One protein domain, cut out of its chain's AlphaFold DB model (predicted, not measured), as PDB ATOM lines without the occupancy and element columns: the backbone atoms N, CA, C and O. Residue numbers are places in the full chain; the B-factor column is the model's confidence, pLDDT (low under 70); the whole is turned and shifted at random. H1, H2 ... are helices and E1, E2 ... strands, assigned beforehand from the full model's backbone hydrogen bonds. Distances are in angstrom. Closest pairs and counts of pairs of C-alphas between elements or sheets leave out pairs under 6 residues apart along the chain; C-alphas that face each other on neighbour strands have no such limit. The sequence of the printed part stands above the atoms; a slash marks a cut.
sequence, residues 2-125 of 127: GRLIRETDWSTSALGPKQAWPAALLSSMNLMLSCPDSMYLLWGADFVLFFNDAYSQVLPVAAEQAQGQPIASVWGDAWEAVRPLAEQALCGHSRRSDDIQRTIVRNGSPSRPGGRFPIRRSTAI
ATOM      1  N   GLY A   2      -5.168 -14.936 -37.334       78.19
ATOM      2  CA  GLY A   2      -4.871 -13.848 -36.387       78.19
ATOM      3  C   GLY A   2      -3.551 -13.987 -35.625       78.19
ATOM      4  O   GLY A   2      -3.418 -13.465 -34.520       78.19
ATOM      5  N   ARG A   3      -2.574 -14.707 -36.194       84.44
ATOM      6  CA  ARG A   3      -1.231 -14.862 -35.612       84.44
ATOM      7  C   ARG A   3      -0.547 -13.506 -35.402       84.44
ATOM      8  O   ARG A   3      -0.110 -13.229 -34.291       84.44
ATOM      9  N   LEU A   4      -0.558 -12.648 -36.424       85.62
ATOM     10  CA  LEU A   4       0.055 -11.316 -36.375       85.62
ATOM     11  C   LEU A   4      -0.516 -10.467 -35.236       85.62
ATOM     12  O   LEU A   4       0.236  -9.977 -34.408       85.62
ATOM     13  N   ILE A   5      -1.844 -10.409 -35.090       87.38
ATOM     14  CA  ILE A   5      -2.499  -9.681 -33.986       87.38
ATOM     15  C   ILE A   5      -2.028 -10.180 -32.607       87.38
ATOM     16  O   ILE A   5      -1.943  -9.412 -31.646       87.38
ATOM     17  N   ARG A   6      -1.720 -11.474 -32.474       86.12
ATOM     18  CA  ARG A   6      -1.251 -12.048 -31.206       86.12
ATOM     19  C   ARG A   6       0.215 -11.727 -30.930       86.12
ATOM     20  O   ARG A   6       0.524 -11.468 -29.770       86.12
ATOM     21  N   GLU A   7       1.049 -11.748 -31.963       88.00
ATOM     22  CA  GLU A   7       2.501 -11.542 -31.890       88.00
ATOM     23  C   GLU A   7       2.903 -10.061 -31.854       88.00
ATOM     24  O   GLU A   7       3.963  -9.742 -31.324       88.00
ATOM     25  N   THR A   8       2.061  -9.149 -32.350       85.94
ATOM     26  CA  THR A   8       2.282  -7.704 -32.226       85.94
ATOM     27  C   THR A   8       2.230  -7.271 -30.759       85.94
ATOM     28  O   THR A   8       1.281  -7.586 -30.028       85.94
ATOM     29  N   ASP A   9       3.244  -6.514 -30.336       86.75
ATOM     30  CA  ASP A   9       3.205  -5.769 -29.083       86.75
ATOM     31  C   ASP A   9       2.362  -4.502 -29.270       86.75
ATOM     32  O   ASP A   9       2.731  -3.583 -29.997       86.75
ATOM     33  N   TRP A  10       1.201  -4.478 -28.619       88.88
ATOM     34  CA  TRP A  10       0.246  -3.374 -28.704       88.88
ATOM     35  C   TRP A  10       0.433  -2.331 -27.604       88.88
ATOM     36  O   TRP A  10      -0.212  -1.286 -27.654       88.88
ATOM     37  N   SER A  11       1.302  -2.585 -26.619       85.88
ATOM     38  CA  SER A  11       1.498  -1.683 -25.476       85.88
ATOM     39  C   SER A  11       2.002  -0.296 -25.890       85.88
ATOM     40  O   SER A  11       1.700   0.690 -25.224       85.88
ATOM     41  N   THR A  12       2.707  -0.220 -27.018       81.31
ATOM     42  CA  THR A  12       3.243   1.010 -27.615       81.31
ATOM     43  C   THR A  12       2.365   1.575 -28.736       81.31
ATOM     44  O   THR A  12       2.685   2.616 -29.306       81.31
ATOM     45  N   SER A  13       1.257   0.904 -29.066       82.38
ATOM     46  CA  SER A  13       0.333   1.327 -30.121       82.38
ATOM     47  C   SER A  13      -0.695   2.340 -29.610       82.38
ATOM     48  O   SER A  13      -0.993   2.388 -28.417       82.38
ATOM     49  N   ALA A  14      -1.328   3.075 -30.528       76.62
ATOM     50  CA  ALA A  14      -2.428   3.989 -30.207       76.62
ATOM     51  C   ALA A  14      -3.640   3.296 -29.543       76.62
ATOM     52  O   ALA A  14      -4.409   3.940 -28.837       76.62
ATOM     53  N   LEU A  15      -3.802   1.981 -29.734       83.50
ATOM     54  CA  LEU A  15      -4.866   1.190 -29.105       83.50
ATOM     55  C   LEU A  15      -4.517   0.706 -27.700       83.50
ATOM     56  O   LEU A  15      -5.384   0.196 -26.989       83.50
ATOM     57  N   GLY A  16      -3.250   0.835 -27.312       86.69
ATOM     58  CA  GLY A  16      -2.750   0.332 -26.051       86.69
ATOM     59  C   GLY A  16      -2.831  -1.197 -25.928       86.69
ATOM     60  O   GLY A  16      -3.103  -1.923 -26.893       86.69
ATOM     61  N   PRO A  17      -2.563  -1.718 -24.720       89.81
ATOM     62  CA  PRO A  17      -2.490  -3.151 -24.480       89.81
ATOM     63  C   PRO A  17      -3.836  -3.837 -24.751       89.81
ATOM     64  O   PRO A  17      -4.899  -3.296 -24.451       89.81
ATOM     65  N   LYS A  18      -3.789  -5.079 -25.250       89.12
ATOM     66  CA  LYS A  18      -4.976  -5.874 -25.629       89.12
ATOM     67  C   LYS A  18      -6.032  -5.989 -24.523       89.12
ATOM     68  O   LYS A  18      -7.211  -6.136 -24.815       89.12
ATOM     69  N   GLN A  19      -5.625  -5.920 -23.256       88.38
ATOM     70  CA  GLN A  19      -6.517  -5.966 -22.094       88.38
ATOM     71  C   GLN A  19      -7.431  -4.735 -21.985       88.38
ATOM     72  O   GLN A  19      -8.480  -4.821 -21.357       88.38
ATOM     73  N   ALA A  20      -7.039  -3.608 -22.586       88.56
ATOM     74  CA  ALA A  20      -7.804  -2.365 -22.594       88.56
ATOM     75  C   ALA A  20      -8.717  -2.231 -23.826       88.56
ATOM     76  O   ALA A  20      -9.410  -1.225 -23.974       88.56
ATOM     77  N   TRP A  21      -8.718  -3.215 -24.729       92.38
ATOM     78  CA  TRP A  21      -9.488  -3.122 -25.963       92.38
ATOM     79  C   TRP A  21     -10.997  -3.175 -25.696       92.38
ATOM     80  O   TRP A  21     -11.458  -4.039 -24.945       92.38
ATOM     81  N   PRO A  22     -11.796  -2.302 -26.340       91.44
ATOM     82  CA  PRO A  22     -13.246  -2.335 -26.208       91.44
ATOM     83  C   PRO A  22     -13.831  -3.675 -26.665       91.44
ATOM     84  O   PRO A  22     -13.399  -4.249 -27.666       91.44
ATOM     85  N   ALA A  23     -14.892  -4.136 -25.999       91.12
ATOM     86  CA  ALA A  23     -15.584  -5.372 -26.377       91.12
ATOM     87  C   ALA A  23     -16.057  -5.360 -27.847       91.12
ATOM     88  O   ALA A  23     -15.964  -6.374 -28.534       91.12
ATOM     89  N   ALA A  24     -16.486  -4.200 -28.355       89.25
ATOM     90  CA  ALA A  24     -16.902  -4.029 -29.746       89.25
ATOM     91  C   ALA A  24     -15.770  -4.300 -30.761       89.25
ATOM     92  O   ALA A  24     -16.022  -4.907 -31.807       89.25
ATOM     93  N   LEU A  25     -14.524  -3.926 -30.436       90.50
ATOM     94  CA  LEU A  25     -13.354  -4.234 -31.264       90.50
ATOM     95  C   LEU A  25     -13.128  -5.744 -31.301       90.50
ATOM     96  O   LEU A  25     -13.017  -6.330 -32.375       90.50
ATOM     97  N   LEU A  26     -13.139  -6.389 -30.133       91.75
ATOM     98  CA  LEU A  26     -12.937  -7.834 -30.020       91.75
ATOM     99  C   LEU A  26     -14.003  -8.625 -30.791       91.75
ATOM    100  O   LEU A  26     -13.671  -9.566 -31.513       91.75
ATOM    101  N   SER A  27     -15.275  -8.229 -30.698       91.06
ATOM    102  CA  SER A  27     -16.366  -8.845 -31.463       91.06
ATOM    103  C   SER A  27     -16.178  -8.685 -32.974       91.06
ATOM    104  O   SER A  27     -16.294  -9.666 -33.711       91.06
ATOM    105  N   SER A  28     -15.833  -7.480 -33.435       91.19
ATOM    106  CA  SER A  28     -15.597  -7.194 -34.858       91.19
ATOM    107  C   SER A  28     -14.399  -7.971 -35.405       91.19
ATOM    108  O   SER A  28     -14.464  -8.554 -36.489       91.19
ATOM    109  N   MET A  29     -13.320  -8.051 -34.626       91.50
ATOM    110  CA  MET A  29     -12.147  -8.856 -34.959       91.50
ATOM    111  C   MET A  29     -12.468 -10.340 -35.051       91.50
ATOM    112  O   MET A  29     -12.018 -10.990 -35.988       91.50
ATOM    113  N   ASN A  30     -13.235 -10.886 -34.105       91.44
ATOM    114  CA  ASN A  30     -13.628 -12.293 -34.149       91.44
ATOM    115  C   ASN A  30     -14.408 -12.600 -35.428       91.44
ATOM    116  O   ASN A  30     -14.095 -13.572 -36.107       91.44
ATOM    117  N   LEU A  31     -15.349 -11.733 -35.812       89.50
ATOM    118  CA  LEU A  31     -16.092 -11.891 -37.061       89.50
ATOM    119  C   LEU A  31     -15.167 -11.851 -38.287       89.50
ATOM    120  O   LEU A  31     -15.252 -12.724 -39.151       89.50
ATOM    121  N   MET A  32     -14.240 -10.890 -38.335       92.31
ATOM    122  CA  MET A  32     -13.244 -10.785 -39.406       92.31
ATOM    123  C   MET A  32     -12.344 -12.030 -39.490       92.31
ATOM    124  O   MET A  32     -12.092 -12.548 -40.578       92.31
ATOM    125  N   LEU A  33     -11.859 -12.525 -38.349       91.06
ATOM    126  CA  LEU A  33     -10.953 -13.673 -38.267       91.06
ATOM    127  C   LEU A  33     -11.648 -15.014 -38.518       91.06
ATOM    128  O   LEU A  33     -10.968 -15.968 -38.885       91.06
ATOM    129  N   SER A  34     -12.963 -15.105 -38.312       89.56
ATOM    130  CA  SER A  34     -13.767 -16.290 -38.628       89.56
ATOM    131  C   SER A  34     -14.205 -16.349 -40.094       89.56
ATOM    132  O   SER A  34     -14.630 -17.410 -40.550       89.56
ATOM    133  N   CYS A  35     -14.100 -15.247 -40.840       86.12
ATOM    134  CA  CYS A  35     -14.428 -15.213 -42.260       86.12
ATOM    135  C   CYS A  35     -13.339 -15.926 -43.090       86.12
ATOM    136  O   CYS A  35     -12.160 -15.584 -42.946       86.12
ATOM    137  N   PRO A  36     -13.694 -16.894 -43.961       84.88
ATOM    138  CA  PRO A  36     -12.731 -17.554 -44.843       84.88
ATOM    139  C   PRO A  36     -12.295 -16.665 -46.019       84.88
ATOM    140  O   PRO A  36     -11.213 -16.866 -46.568       84.88
ATOM    141  N   ASP A  37     -13.120 -15.684 -46.396       87.38
ATOM    142  CA  ASP A  37     -12.845 -14.760 -47.493       87.38
ATOM    143  C   ASP A  37     -11.974 -13.579 -47.051       87.38
ATOM    144  O   ASP A  37     -11.899 -13.231 -45.874       87.38
ATOM    145  N   SER A  38     -11.329 -12.930 -48.020       87.44
ATOM    146  CA  SER A  38     -10.498 -11.740 -47.814       87.44
ATOM    147  C   SER A  38     -11.272 -10.631 -47.088       87.44
ATOM    148  O   SER A  38     -12.232 -10.072 -47.628       87.44
ATOM    149  N   MET A  39     -10.854 -10.302 -45.862       89.50
ATOM    150  CA  MET A  39     -11.562  -9.349 -45.009       89.50
ATOM    151  C   MET A  39     -10.609  -8.473 -44.195       89.50
ATOM    152  O   MET A  39      -9.592  -8.948 -43.681       89.50
ATOM    153  N   TYR A  40     -10.977  -7.199 -44.050       90.94
ATOM    154  CA  TYR A  40     -10.275  -6.242 -43.203       90.94
ATOM    155  C   TYR A  40     -11.247  -5.395 -42.368       90.94
ATOM    156  O   TYR A  40     -12.414  -5.210 -42.721       90.94
ATOM    157  N   LEU A  41     -10.738  -4.886 -41.251       91.12
ATOM    158  CA  LEU A  41     -11.408  -4.012 -40.300       91.12
ATOM    159  C   LEU A  41     -10.583  -2.728 -40.156       91.12
ATOM    160  O   LEU A  41      -9.370  -2.791 -39.966       91.12
ATOM    161  N   LEU A  42     -11.249  -1.581 -40.240       92.00
ATOM    162  CA  LEU A  42     -10.698  -0.279 -39.874       92.00
ATOM    163  C   LEU A  42     -11.291   0.141 -38.543       92.00
ATOM    164  O   LEU A  42     -12.514   0.109 -38.397       92.00
ATOM    165  N   TRP A  43     -10.429   0.518 -37.604       91.12
ATOM    166  CA  TRP A  43     -10.855   0.864 -36.255       91.12
ATOM    167  C   TRP A  43     -10.469   2.287 -35.856       91.12
ATOM    168  O   TRP A  43      -9.295   2.666 -35.941       91.12
ATOM    169  N   GLY A  44     -11.447   3.029 -35.339       88.12
ATOM    170  CA  GLY A  44     -11.257   4.342 -34.727       88.12
ATOM    171  C   GLY A  44     -10.918   5.464 -35.714       88.12
ATOM    172  O   GLY A  44     -10.893   5.276 -36.930       88.12
ATOM    173  N   ALA A  45     -10.645   6.654 -35.169       85.56
ATOM    174  CA  ALA A  45     -10.427   7.879 -35.948       85.56
ATOM    175  C   ALA A  45      -9.196   7.816 -36.873       85.56
ATOM    176  O   ALA A  45      -9.197   8.425 -37.939       85.56
ATOM    177  N   ASP A  46      -8.177   7.042 -36.490       87.88
ATOM    178  CA  ASP A  46      -6.954   6.858 -37.279       87.88
ATOM    179  C   ASP A  46      -7.074   5.740 -38.330       87.88
ATOM    180  O   ASP A  46      -6.109   5.449 -39.040       87.88
ATOM    181  N   PHE A  47      -8.243   5.091 -38.435       91.19
ATOM    182  CA  PHE A  47      -8.495   3.964 -39.337       91.19
ATOM    183  C   PHE A  47      -7.418   2.877 -39.235       91.19
ATOM    184  O   PHE A  47      -6.809   2.469 -40.232       91.19
ATOM    185  N   VAL A  48      -7.174   2.409 -38.009       92.00
ATOM    186  CA  VAL A  48      -6.182   1.366 -37.741       92.00
ATOM    187  C   VAL A  48      -6.582   0.086 -38.470       92.00
ATOM    188  O   VAL A  48      -7.694  -0.413 -38.291       92.00
ATOM    189  N   LEU A  49      -5.674  -0.439 -39.294       92.00
ATOM    190  CA  LEU A  49      -5.923  -1.581 -40.158       92.00
ATOM    191  C   LEU A  49      -5.707  -2.910 -39.422       92.00
ATOM    192  O   LEU A  49      -4.613  -3.245 -38.957       92.00
ATOM    193  N   PHE A  50      -6.758  -3.720 -39.430       92.88
ATOM    194  CA  PHE A  50      -6.763  -5.122 -39.047       92.88
ATOM    195  C   PHE A  50      -7.215  -5.968 -40.220       92.88
ATOM    196  O   PHE A  50      -8.051  -5.543 -41.010       92.88
ATOM    197  N   PHE A  51      -6.687  -7.178 -40.344       92.38
ATOM    198  CA  PHE A  51      -7.050  -8.046 -41.452       92.38
ATOM    199  C   PHE A  51      -6.906  -9.519 -41.089       92.38
ATOM    200  O   PHE A  51      -6.222  -9.880 -40.128       92.38
ATOM    201  N   ASN A  52      -7.588 -10.377 -41.846       91.44
ATOM    202  CA  ASN A  52      -7.432 -11.821 -41.725       91.44
ATOM    203  C   ASN A  52      -6.317 -12.359 -42.634       91.44
ATOM    204  O   ASN A  52      -5.817 -11.683 -43.535       91.44
ATOM    205  N   ASP A  53      -5.935 -13.616 -42.406       89.50
ATOM    206  CA  ASP A  53      -4.839 -14.260 -43.134       89.50
ATOM    207  C   ASP A  53      -5.095 -14.278 -44.660       89.50
ATOM    208  O   ASP A  53      -4.155 -14.128 -45.441       89.50
ATOM    209  N   ALA A  54      -6.359 -14.374 -45.103       88.19
ATOM    210  CA  ALA A  54      -6.733 -14.321 -46.519       88.19
ATOM    211  C   ALA A  54      -6.448 -12.947 -47.152       88.19
ATOM    212  O   ALA A  54      -5.982 -12.859 -48.288       88.19
ATOM    213  N   TYR A  55      -6.678 -11.863 -46.411       88.94
ATOM    214  CA  TYR A  55      -6.391 -10.504 -46.861       88.94
ATOM    215  C   TYR A  55      -4.885 -10.189 -46.882       88.94
ATOM    216  O   TYR A  55      -4.434  -9.396 -47.706       88.94
ATOM    217  N   SER A  56      -4.072 -10.859 -46.058       88.38
ATOM    218  CA  SER A  56      -2.617 -10.633 -46.038       88.38
ATOM    219  C   SER A  56      -1.941 -10.839 -47.406       88.38
ATOM    220  O   SER A  56      -0.948 -10.187 -47.721       88.38
ATOM    221  N   GLN A  57      -2.515 -11.698 -48.257       84.94
ATOM    222  CA  GLN A  57      -1.987 -12.025 -49.585       84.94
ATOM    223  C   GLN A  57      -2.164 -10.895 -50.610       84.94
ATOM    224  O   GLN A  57      -1.479 -10.891 -51.635       84.94
ATOM    225  N   VAL A  58      -3.077  -9.953 -50.350       83.62
ATOM    226  CA  VAL A  58      -3.383  -8.824 -51.243       83.62
ATOM    227  C   VAL A  58      -2.793  -7.499 -50.757       83.62
ATOM    228  O   VAL A  58      -2.966  -6.481 -51.423       83.62
ATOM    229  N   LEU A  59      -2.082  -7.491 -49.624       85.56
ATOM    230  CA  LEU A  59      -1.445  -6.283 -49.110       85.56
ATOM    231  C   LEU A  59      -0.348  -5.768 -50.063       85.56
ATOM    232  O   LEU A  59       0.422  -6.561 -50.615       85.56
ATOM    233  N   PRO A  60      -0.225  -4.437 -50.231       82.12
ATOM    234  CA  PRO A  60       0.860  -3.836 -51.009       82.12
ATOM    235  C   PRO A  60       2.234  -3.968 -50.335       82.12
ATOM    236  O   PRO A  60       3.252  -3.887 -51.021       82.12
ATOM    237  N   VAL A  61       2.260  -4.179 -49.015       87.06
ATOM    238  CA  VAL A  61       3.455  -4.269 -48.158       87.06
ATOM    239  C   VAL A  61       3.445  -5.566 -47.341       87.06
ATOM    240  O   VAL A  61       2.478  -6.327 -47.389       87.06
ATOM    241  N   ALA A  62       4.521  -5.838 -46.595       89.06
ATOM    242  CA  ALA A  62       4.579  -7.002 -45.712       89.06
ATOM    243  C   ALA A  62       3.495  -6.927 -44.620       89.06
ATOM    244  O   ALA A  62       3.180  -5.849 -44.112       89.06
ATOM    245  N   ALA A  63       2.921  -8.068 -44.241       89.12
ATOM    246  CA  ALA A  63       1.797  -8.105 -43.307       89.12
ATOM    247  C   ALA A  63       2.189  -7.585 -41.910       89.12
ATOM    248  O   ALA A  63       1.415  -6.883 -41.266       89.12
ATOM    249  N   GLU A  64       3.427  -7.840 -41.495       89.00
ATOM    250  CA  GLU A  64       4.046  -7.329 -40.270       89.00
ATOM    251  C   GLU A  64       4.158  -5.799 -40.269       89.00
ATOM    252  O   GLU A  64       4.094  -5.178 -39.213       89.00
ATOM    253  N   GLN A  65       4.305  -5.189 -41.451       88.19
ATOM    254  CA  GLN A  65       4.383  -3.736 -41.621       88.19
ATOM    255  C   GLN A  65       3.003  -3.082 -41.732       88.19
ATOM    256  O   GLN A  65       2.888  -1.888 -41.490       88.19
ATOM    257  N   ALA A  66       1.963  -3.831 -42.110       90.81
ATOM    258  CA  ALA A  66       0.605  -3.306 -42.257       90.81
ATOM    259  C   ALA A  66      -0.243  -3.450 -40.985       90.81
ATOM    260  O   ALA A  66      -1.147  -2.651 -40.744       90.81
ATOM    261  N   GLN A  67       0.004  -4.496 -40.193       90.81
ATOM    262  CA  GLN A  67      -0.815  -4.832 -39.034       90.81
ATOM    263  C   GLN A  67      -0.795  -3.705 -37.995       90.81
ATOM    264  O   GLN A  67       0.258  -3.353 -37.469       90.81
ATOM    265  N   GLY A  68      -1.972  -3.171 -37.662       89.75
ATOM    266  CA  GLY A  68      -2.091  -2.129 -36.642       89.75
ATOM    267  C   GLY A  68      -1.591  -0.752 -37.075       89.75
ATOM    268  O   GLY A  68      -1.495   0.137 -36.233       89.75
ATOM    269  N   GLN A  69      -1.286  -0.560 -38.360       91.12
ATOM    270  CA  GLN A  69      -0.945   0.748 -38.911       91.12
ATOM    271  C   GLN A  69      -2.193   1.473 -39.431       91.12
ATOM    272  O   GLN A  69      -3.166   0.815 -39.815       91.12
ATOM    273  N   PRO A  70      -2.182   2.815 -39.495       91.50
ATOM    274  CA  PRO A  70      -3.206   3.566 -40.214       91.50
ATOM    275  C   PRO A  70      -3.298   3.090 -41.667       91.50
ATOM    276  O   PRO A  70      -2.284   3.017 -42.360       91.50
ATOM    277  N   ILE A  71      -4.497   2.802 -42.177       90.56
ATOM    278  CA  ILE A  71      -4.646   2.327 -43.567       90.56
ATOM    279  C   ILE A  71      -4.035   3.293 -44.597       90.56
ATOM    280  O   ILE A  71      -3.519   2.844 -45.619       90.56
ATOM    281  N   ALA A  72      -4.019   4.597 -44.306       90.50
ATOM    282  CA  ALA A  72      -3.389   5.610 -45.147       90.50
ATOM    283  C   ALA A  72      -1.890   5.346 -45.383       90.50
ATOM    284  O   ALA A  72      -1.412   5.521 -46.502       90.50
ATOM    285  N   SER A  73      -1.147   4.871 -44.374       90.62
ATOM    286  CA  SER A  73       0.283   4.555 -44.528       90.62
ATOM    287  C   SER A  73       0.517   3.253 -45.295       90.62
ATOM    288  O   SER A  73       1.557   3.086 -45.927       90.62
ATOM    289  N   VAL A  74      -0.461   2.343 -45.279       89.94
ATOM    290  CA  VAL A  74      -0.395   1.053 -45.978       89.94
ATOM    291  C   VAL A  74      -0.789   1.202 -47.449       89.94
ATOM    292  O   VAL A  74      -0.187   0.576 -48.316       89.94
ATOM    293  N   TRP A  75      -1.817   1.999 -47.744       86.88
ATOM    294  CA  TRP A  75      -2.410   2.110 -49.082       86.88
ATOM    295  C   TRP A  75      -1.908   3.318 -49.876       86.88
ATOM    296  O   TRP A  75      -2.088   3.343 -51.096       86.88
ATOM    297  N   GLY A  76      -1.289   4.298 -49.213       86.88
ATOM    298  CA  GLY A  76      -0.826   5.532 -49.844       86.88
ATOM    299  C   GLY A  76      -1.955   6.224 -50.609       86.88
ATOM    300  O   GLY A  76      -3.088   6.283 -50.135       86.88
ATOM    301  N   ASP A  77      -1.677   6.666 -51.835       81.94
ATOM    302  CA  ASP A  77      -2.622   7.406 -52.685       81.94
ATOM    303  C   ASP A  77      -3.943   6.661 -52.952       81.94
ATOM    304  O   ASP A  77      -4.984   7.281 -53.171       81.94
ATOM    305  N   ALA A  78      -3.941   5.322 -52.905       81.00
ATOM    306  CA  ALA A  78      -5.159   4.534 -53.098       81.00
ATOM    307  C   ALA A  78      -6.174   4.720 -51.955       81.00
ATOM    308  O   ALA A  78      -7.363   4.450 -52.145       81.00
ATOM    309  N   TRP A  79      -5.724   5.177 -50.780       87.56
ATOM    310  CA  TRP A  79      -6.590   5.496 -49.649       87.56
ATOM    311  C   TRP A  79      -7.517   6.673 -49.949       87.56
ATOM    312  O   TRP A  79      -8.705   6.595 -49.647       87.56
ATOM    313  N   GLU A  80      -7.022   7.726 -50.601       85.19
ATOM    314  CA  GLU A  80      -7.790   8.960 -50.827       85.19
ATOM    315  C   GLU A  80      -9.072   8.719 -51.635       85.19
ATOM    316  O   GLU A  80     -10.107   9.331 -51.381       85.19
ATOM    317  N   ALA A  81      -9.055   7.746 -52.549       82.00
ATOM    318  CA  ALA A  81     -10.231   7.370 -53.331       82.00
ATOM    319  C   ALA A  81     -11.354   6.722 -52.495       82.00
ATOM    320  O   ALA A  81     -12.509   6.694 -52.920       82.00
ATOM    321  N   VAL A  82     -11.029   6.150 -51.332       80.12
ATOM    322  CA  VAL A  82     -11.952   5.327 -50.527       80.12
ATOM    323  C   VAL A  82     -12.166   5.876 -49.120       80.12
ATOM    324  O   VAL A  82     -13.126   5.490 -48.454       80.12
ATOM    325  N   ARG A  83     -11.321   6.818 -48.698       86.69
ATOM    326  CA  ARG A  83     -11.388   7.527 -47.425       86.69
ATOM    327  C   ARG A  83     -12.769   8.131 -47.146       86.69
ATOM    328  O   ARG A  83     -13.289   7.845 -46.070       86.69
ATOM    329  N   PRO A  84     -13.436   8.848 -48.078       86.56
ATOM    330  CA  PRO A  84     -14.754   9.422 -47.793       86.56
ATOM    331  C   PRO A  84     -15.809   8.362 -47.446       86.56
ATOM    332  O   PRO A  84     -16.709   8.608 -46.648       86.56
ATOM    333  N   LEU A  85     -15.697   7.160 -48.025       81.94
ATOM    334  CA  LEU A  85     -16.600   6.047 -47.720       81.94
ATOM    335  C   LEU A  85     -16.342   5.490 -46.317       81.94
ATOM    336  O   LEU A  85     -17.284   5.145 -45.609       81.94
ATOM    337  N   ALA A  86     -15.072   5.409 -45.917       83.31
ATOM    338  CA  ALA A  86     -14.694   4.966 -44.583       83.31
ATOM    339  C   ALA A  86     -15.109   5.983 -43.505       83.31
ATOM    340  O   ALA A  86     -15.648   5.588 -42.475       83.31
ATOM    341  N   GLU A  87     -14.942   7.282 -43.764       86.94
ATOM    342  CA  GLU A  87     -15.401   8.362 -42.879       86.94
ATOM    343  C   GLU A  87     -16.925   8.335 -42.692       86.94
ATOM    344  O   GLU A  87     -17.414   8.411 -41.566       86.94
ATOM    345  N   GLN A  88     -17.695   8.132 -43.769       81.88
ATOM    346  CA  GLN A  88     -19.151   7.971 -43.668       81.88
ATOM    347  C   GLN A  88     -19.549   6.776 -42.791       81.88
ATOM    348  O   GLN A  88     -20.486   6.885 -41.992       81.88
ATOM    349  N   ALA A  89     -18.836   5.656 -42.927       80.62
ATOM    350  CA  ALA A  89     -19.087   4.459 -42.138       80.62
ATOM    351  C   ALA A  89     -18.788   4.673 -40.643       80.62
ATOM    352  O   ALA A  89     -19.600   4.256 -39.817       80.62
ATOM    353  N   LEU A  90     -17.718   5.403 -40.294       80.44
ATOM    354  CA  LEU A  90     -17.454   5.820 -38.906       80.44
ATOM    355  C   LEU A  90     -18.572   6.700 -38.332       80.44
ATOM    356  O   LEU A  90     -18.902   6.595 -37.154       80.44
ATOM    357  N   CYS A  91     -19.212   7.532 -39.156       79.38
ATOM    358  CA  CYS A  91     -20.378   8.319 -38.744       79.38
ATOM    359  C   CYS A  91     -21.679   7.493 -38.629       79.38
ATOM    360  O   CYS A  91     -22.761   8.074 -38.567       79.38
ATOM    361  N   GLY A  92     -21.606   6.158 -38.636       69.31
ATOM    362  CA  GLY A  92     -22.755   5.260 -38.484       69.31
ATOM    363  C   GLY A  92     -23.499   4.937 -39.783       69.31
ATOM    364  O   GLY A  92     -24.509   4.235 -39.752       69.31
ATOM    365  N   HIS A  93     -23.010   5.396 -40.940       62.16
ATOM    366  CA  HIS A  93     -23.630   5.097 -42.231       62.16
ATOM    367  C   HIS A  93     -23.028   3.822 -42.820       62.16
ATOM    368  O   HIS A  93     -22.109   3.864 -43.640       62.16
ATOM    369  N   SER A  94     -23.551   2.665 -42.402       60.25
ATOM    370  CA  SER A  94     -23.122   1.379 -42.958       60.25
ATOM    371  C   SER A  94     -23.342   1.340 -44.474       60.25
ATOM    372  O   SER A  94     -24.425   1.643 -44.984       60.25
ATOM    373  N   ARG A  95     -22.295   0.967 -45.210       60.94
ATOM    374  CA  ARG A  95     -22.303   0.832 -46.667       60.94
ATOM    375  C   ARG A  95     -21.776  -0.547 -47.028       60.94
ATOM    376  O   ARG A  95     -20.630  -0.877 -46.743       60.94
ATOM    377  N   ARG A  96     -22.609  -1.335 -47.703       56.44
ATOM    378  CA  ARG A  96     -22.179  -2.552 -48.387       56.44
ATOM    379  C   ARG A  96     -21.767  -2.177 -49.805       56.44
ATOM    380  O   ARG A  96     -22.545  -1.548 -50.517       56.44
ATOM    381  N   SER A  97     -20.557  -2.551 -50.200       55.56
ATOM    382  CA  SER A  97     -20.085  -2.373 -51.569       55.56
ATOM    383  C   SER A  97     -19.691  -3.729 -52.125       55.56
ATOM    384  O   SER A  97     -18.702  -4.311 -51.689       55.56
ATOM    385  N   ASP A  98     -20.484  -4.239 -53.062       47.25
ATOM    386  CA  ASP A  98     -20.326  -5.603 -53.570       47.25
ATOM    387  C   ASP A  98     -19.249  -5.731 -54.664       47.25
ATOM    388  O   ASP A  98     -18.873  -6.852 -54.999       47.25
ATOM    389  N   ASP A  99     -18.717  -4.620 -55.195       48.41
ATOM    390  CA  ASP A  99     -17.839  -4.678 -56.373       48.41
ATOM    391  C   ASP A  99     -16.829  -3.515 -56.456       48.41
ATOM    392  O   ASP A  99     -16.829  -2.708 -57.386       48.41
ATOM    393  N   ILE A 100     -15.948  -3.381 -55.455       51.03
ATOM    394  CA  ILE A 100     -14.827  -2.434 -55.573       51.03
ATOM    395  C   ILE A 100     -13.655  -3.135 -56.259       51.03
ATOM    396  O   ILE A 100     -12.821  -3.765 -55.607       51.03
ATOM    397  N   GLN A 101     -13.569  -2.995 -57.583       46.91
ATOM    398  CA  GLN A 101     -12.388  -3.397 -58.344       46.91
ATOM    399  C   GLN A 101     -11.219  -2.471 -57.993       46.91
ATOM    400  O   GLN A 101     -11.077  -1.378 -58.538       46.91
ATOM    401  N   ARG A 102     -10.377  -2.892 -57.044       54.38
ATOM    402  CA  ARG A 102      -9.172  -2.149 -56.656       54.38
ATOM    403  C   ARG A 102      -7.960  -2.686 -57.404       54.38
ATOM    404  O   ARG A 102      -7.762  -3.895 -57.489       54.38
ATOM    405  N   THR A 103      -7.149  -1.771 -57.928       49.62
ATOM    406  CA  THR A 103      -5.820  -2.086 -58.459       49.62
ATOM    407  C   THR A 103      -4.800  -1.776 -57.371       49.62
ATOM    408  O   THR A 103      -4.553  -0.609 -57.090       49.62
ATOM    409  N   ILE A 104      -4.223  -2.806 -56.753       55.06
ATOM    410  CA  ILE A 104      -3.091  -2.646 -55.832       55.06
ATOM    411  C   ILE A 104      -1.800  -2.851 -56.628       55.06
ATOM    412  O   ILE A 104      -1.645  -3.867 -57.309       55.06
ATOM    413  N   VAL A 105      -0.881  -1.887 -56.556       54.75
ATOM    414  CA  VAL A 105       0.469  -2.008 -57.123       54.75
ATOM    415  C   VAL A 105       1.400  -2.496 -56.016       54.75
ATOM    416  O   VAL A 105       1.633  -1.790 -55.039       54.75
ATOM    417  N   ARG A 106       1.910  -3.724 -56.146       52.62
ATOM    418  CA  ARG A 106       2.839  -4.324 -55.181       52.62
ATOM    419  C   ARG A 106       4.267  -3.887 -55.510       52.62
ATOM    420  O   ARG A 106       4.780  -4.255 -56.565       52.62
ATOM    421  N   ASN A 107       4.912  -3.136 -54.621       45.28
ATOM    422  CA  ASN A 107       6.323  -2.777 -54.776       45.28
ATOM    423  C   ASN A 107       7.205  -3.740 -53.968       45.28
ATOM    424  O   ASN A 107       7.287  -3.634 -52.748       45.28
ATOM    425  N   GLY A 108       7.886  -4.668 -54.652       39.00
ATOM    426  CA  GLY A 108       8.953  -5.480 -54.055       39.00
ATOM    427  C   GLY A 108       9.317  -6.758 -54.825       39.00
ATOM    428  O   GLY A 108       8.577  -7.735 -54.772       39.00
ATOM    429  N   SER A 109      10.522  -6.758 -55.417       35.41
ATOM    430  CA  SER A 109      11.254  -7.807 -56.175       35.41
ATOM    431  C   SER A 109      11.158  -7.751 -57.715       35.41
ATOM    432  O   SER A 109      10.060  -7.663 -58.266       35.41
ATOM    433  N   PRO A 110      12.300  -7.823 -58.443       35.75
ATOM    434  CA  PRO A 110      12.363  -7.694 -59.896       35.75
ATOM    435  C   PRO A 110      12.001  -9.022 -60.569       35.75
ATOM    436  O   PRO A 110      12.845  -9.730 -61.105       35.75
ATOM    437  N   SER A 111      10.724  -9.378 -60.563       35.03
ATOM    438  CA  SER A 111      10.195 -10.353 -61.513       35.03
ATOM    439  C   SER A 111       8.783  -9.937 -61.920       35.03
ATOM    440  O   SER A 111       7.800 -10.192 -61.237       35.03
ATOM    441  N   ARG A 112       8.732  -9.290 -63.091       30.17
ATOM    442  CA  ARG A 112       7.598  -8.645 -63.785       30.17
ATOM    443  C   ARG A 112       7.228  -7.224 -63.324       30.17
ATOM    444  O   ARG A 112       6.822  -7.028 -62.183       30.17
ATOM    445  N   PRO A 113       7.248  -6.240 -64.243       31.25
ATOM    446  CA  PRO A 113       6.649  -4.936 -63.994       31.25
ATOM    447  C   PRO A 113       5.115  -5.051 -63.951       31.25
ATOM    448  O   PRO A 113       4.507  -5.680 -64.816       31.25
ATOM    449  N   GLY A 114       4.489  -4.411 -62.959       39.19
ATOM    450  CA  GLY A 114       3.090  -3.971 -63.041       39.19
ATOM    451  C   GLY A 114       2.009  -5.057 -63.039       39.19
ATOM    452  O   GLY A 114       1.062  -4.972 -63.821       39.19
ATOM    453  N   GLY A 115       2.103  -6.062 -62.166       34.72
ATOM    454  CA  GLY A 115       1.001  -7.006 -61.956       34.72
ATOM    455  C   GLY A 115      -0.215  -6.320 -61.321       34.72
ATOM    456  O   GLY A 115      -0.246  -6.125 -60.111       34.72
ATOM    457  N   ARG A 116      -1.217  -5.951 -62.130       42.09
ATOM    458  CA  ARG A 116      -2.540  -5.531 -61.645       42.09
ATOM    459  C   ARG A 116      -3.292  -6.768 -61.157       42.09
ATOM    460  O   ARG A 116      -3.697  -7.592 -61.975       42.09
ATOM    461  N   PHE A 117      -3.486  -6.902 -59.849       41.94
ATOM    462  CA  PHE A 117      -4.303  -7.980 -59.290       41.94
ATOM    463  C   PHE A 117      -5.716  -7.464 -58.999       41.94
ATOM    464  O   PHE A 117      -5.860  -6.553 -58.184       41.94
ATOM    465  N   PRO A 118      -6.761  -8.009 -59.651       39.94
ATOM    466  CA  PRO A 118      -8.133  -7.652 -59.326       39.94
ATOM    467  C   PRO A 118      -8.521  -8.284 -57.987       39.94
ATOM    468  O   PRO A 118      -8.549  -9.510 -57.853       39.94
ATOM    469  N   ILE A 119      -8.866  -7.458 -57.000       50.88
ATOM    470  CA  ILE A 119      -9.530  -7.937 -55.784       50.88
ATOM    471  C   ILE A 119     -10.961  -8.316 -56.168       50.88
ATOM    472  O   ILE A 119     -11.779  -7.447 -56.454       50.88
ATOM    473  N   ARG A 120     -11.258  -9.619 -56.227       41.88
ATOM    474  CA  ARG A 120     -12.569 -10.113 -56.685       41.88
ATOM    475  C   ARG A 120     -13.687 -10.021 -55.645       41.88
ATOM    476  O   ARG A 120     -14.829 -10.200 -56.045       41.88
ATOM    477  N   ARG A 121     -13.371  -9.784 -54.364       52.03
ATOM    478  CA  ARG A 121     -14.293  -9.517 -53.239       52.03
ATOM    479  C   ARG A 121     -13.462  -9.248 -51.983       52.03
ATOM    480  O   ARG A 121     -12.747 -10.139 -51.537       52.03
ATOM    481  N   SER A 122     -13.564  -8.052 -51.413       53.22
ATOM    482  CA  SER A 122     -13.112  -7.807 -50.041       53.22
ATOM    483  C   SER A 122     -14.197  -7.059 -49.293       53.22
ATOM    484  O   SER A 122     -14.638  -5.996 -49.731       53.22
ATOM    485  N   THR A 123     -14.615  -7.623 -48.167       58.59
ATOM    486  CA  THR A 123     -15.576  -6.983 -47.271       58.59
ATOM    487  C   THR A 123     -14.809  -6.128 -46.272       58.59
ATOM    488  O   THR A 123     -13.854  -6.596 -45.651       58.59
ATOM    489  N   ALA A 124     -15.227  -4.874 -46.131       61.41
ATOM    490  CA  ALA A 124     -14.674  -3.938 -45.164       61.41
ATOM    491  C   ALA A 124     -15.670  -3.736 -44.021       61.41
ATOM    492  O   ALA A 124     -16.855  -3.518 -44.272       61.41
ATOM    493  N   ILE A 125     -15.183  -3.768 -42.783       62.31
ATOM    494  CA  ILE A 125     -15.903  -3.225 -41.627       62.31
ATOM    495  C   ILE A 125     -15.160  -1.966 -41.193       62.31
ATOM    496  O   ILE A 125     -13.938  -1.987 -41.075       62.31
TER     497      ILE A 125
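This is residues 2 to 125 of the 127 residues of the protein "Sensory box histidine kinase/response regulator" of Pseudomonas savastanoi (UniProt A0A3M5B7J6). A small sheet of three short strands, E2, E1 and E3, lies in the middle of the domain, with the longest helix, H2, along one face and the short helix H5 on the other; H3, H4 and H7 graze the sheet from around it, and H1 lies farther out, next to H4. From H7 a long link, residues 91 to 122, swings away from the sheet and folds back on itself before it reaches E3, with its residues 103 to 104 paired antiparallel with residues 117 to 118. The printed part has 124 residues, with seven named helices and three named strands in the order H1 H2 E1 E2 H3 H4 H5 H6 H7 E3; the sheet, in the order E2 E1 E3, is mixed. The class is mixed, helices and strands, with under half of the residues in named elements. The whole is compact, with a radius of gyration of the C-alphas of 14.5 A and spans of 44 by 32 by 26 A.

The inner strand E1, residues 39 to 43, has two neighbours, the edge strands E2, residues 48 to 51, and E3, residues 123 to 125. E1 and E2 form a hairpin, antiparallel at 159 degrees, with N 41 and O 50 within hydrogen-bond range at 2.8 A and N 43 and O 48 at 3.0 A. E1 and E3 are parallel at 19 degrees, with N 42 and O 125 within hydrogen-bond range at 2.8 A. H2, residues 23 to 34, is on the sheet at a height of 9.4 A, which gives two layers, a helix on one face of a sheet. It runs along the strands, at 6 degrees to E1 on the local plane, and lies over E1 and, only just, over E2, on which 3 of its C-alphas fall. The closest C-alphas of H2 and E1 are those of Met 32 and Met 39, 6.0 A apart. H5, residues 71 to 75, is on the opposite face at a height of 8.0 A; its closest C-alpha to E2 is that of Ile 71, 5.3 A from that of Leu 49. H3, residues 53 to 56, H4, residues 63 to 66, and H7, residues 83 to 90, only graze the sheet; H7 and E3 are near each other, with 5 pairs of C-alphas within 10 A. H6, residues 77 to 80, is not on the sheet; it only just touches H5, only at the corner, with 3 pairs of C-alphas within 8 A, the closest being Ala 72 and Trp 79 at 5.5 A. H1, residues 3 to 7, is close to but not clearly touching H4, with the closest C-alphas, Leu 4 and Glu 64, 6.9 A apart. In H1, H2, H5 and H7 every O i to N i+4 pair is within hydrogen-bond range; H3, H4 and H6 are too short for such a pair.

H1 begins at C-alpha 3, at (-1.231, -14.862, -35.612). H2 measures 16.5 A from first to last C-alpha, E1 13.5 A, H7 10.6 A and E2 10.2 A. E1 begins at C-alpha 39, at (-11.562, -9.349, -45.009), and E3 ends at C-alpha 125, at (-15.903, -3.225, -41.627).

The two C-alphas farthest apart are those of Ala 20 and Arg 112, at 44.4 A. The printed part has no cut. The links H1 to H2, 15 residues, and H7 to E3, 32 residues, are long; within the latter, residues 103 to 104 pair antiparallel with residues 117 to 118. The mean pLDDT of the printed part is 76.9, and residues 92 to 125, of which 123 to 125 belong to E3, are under 70.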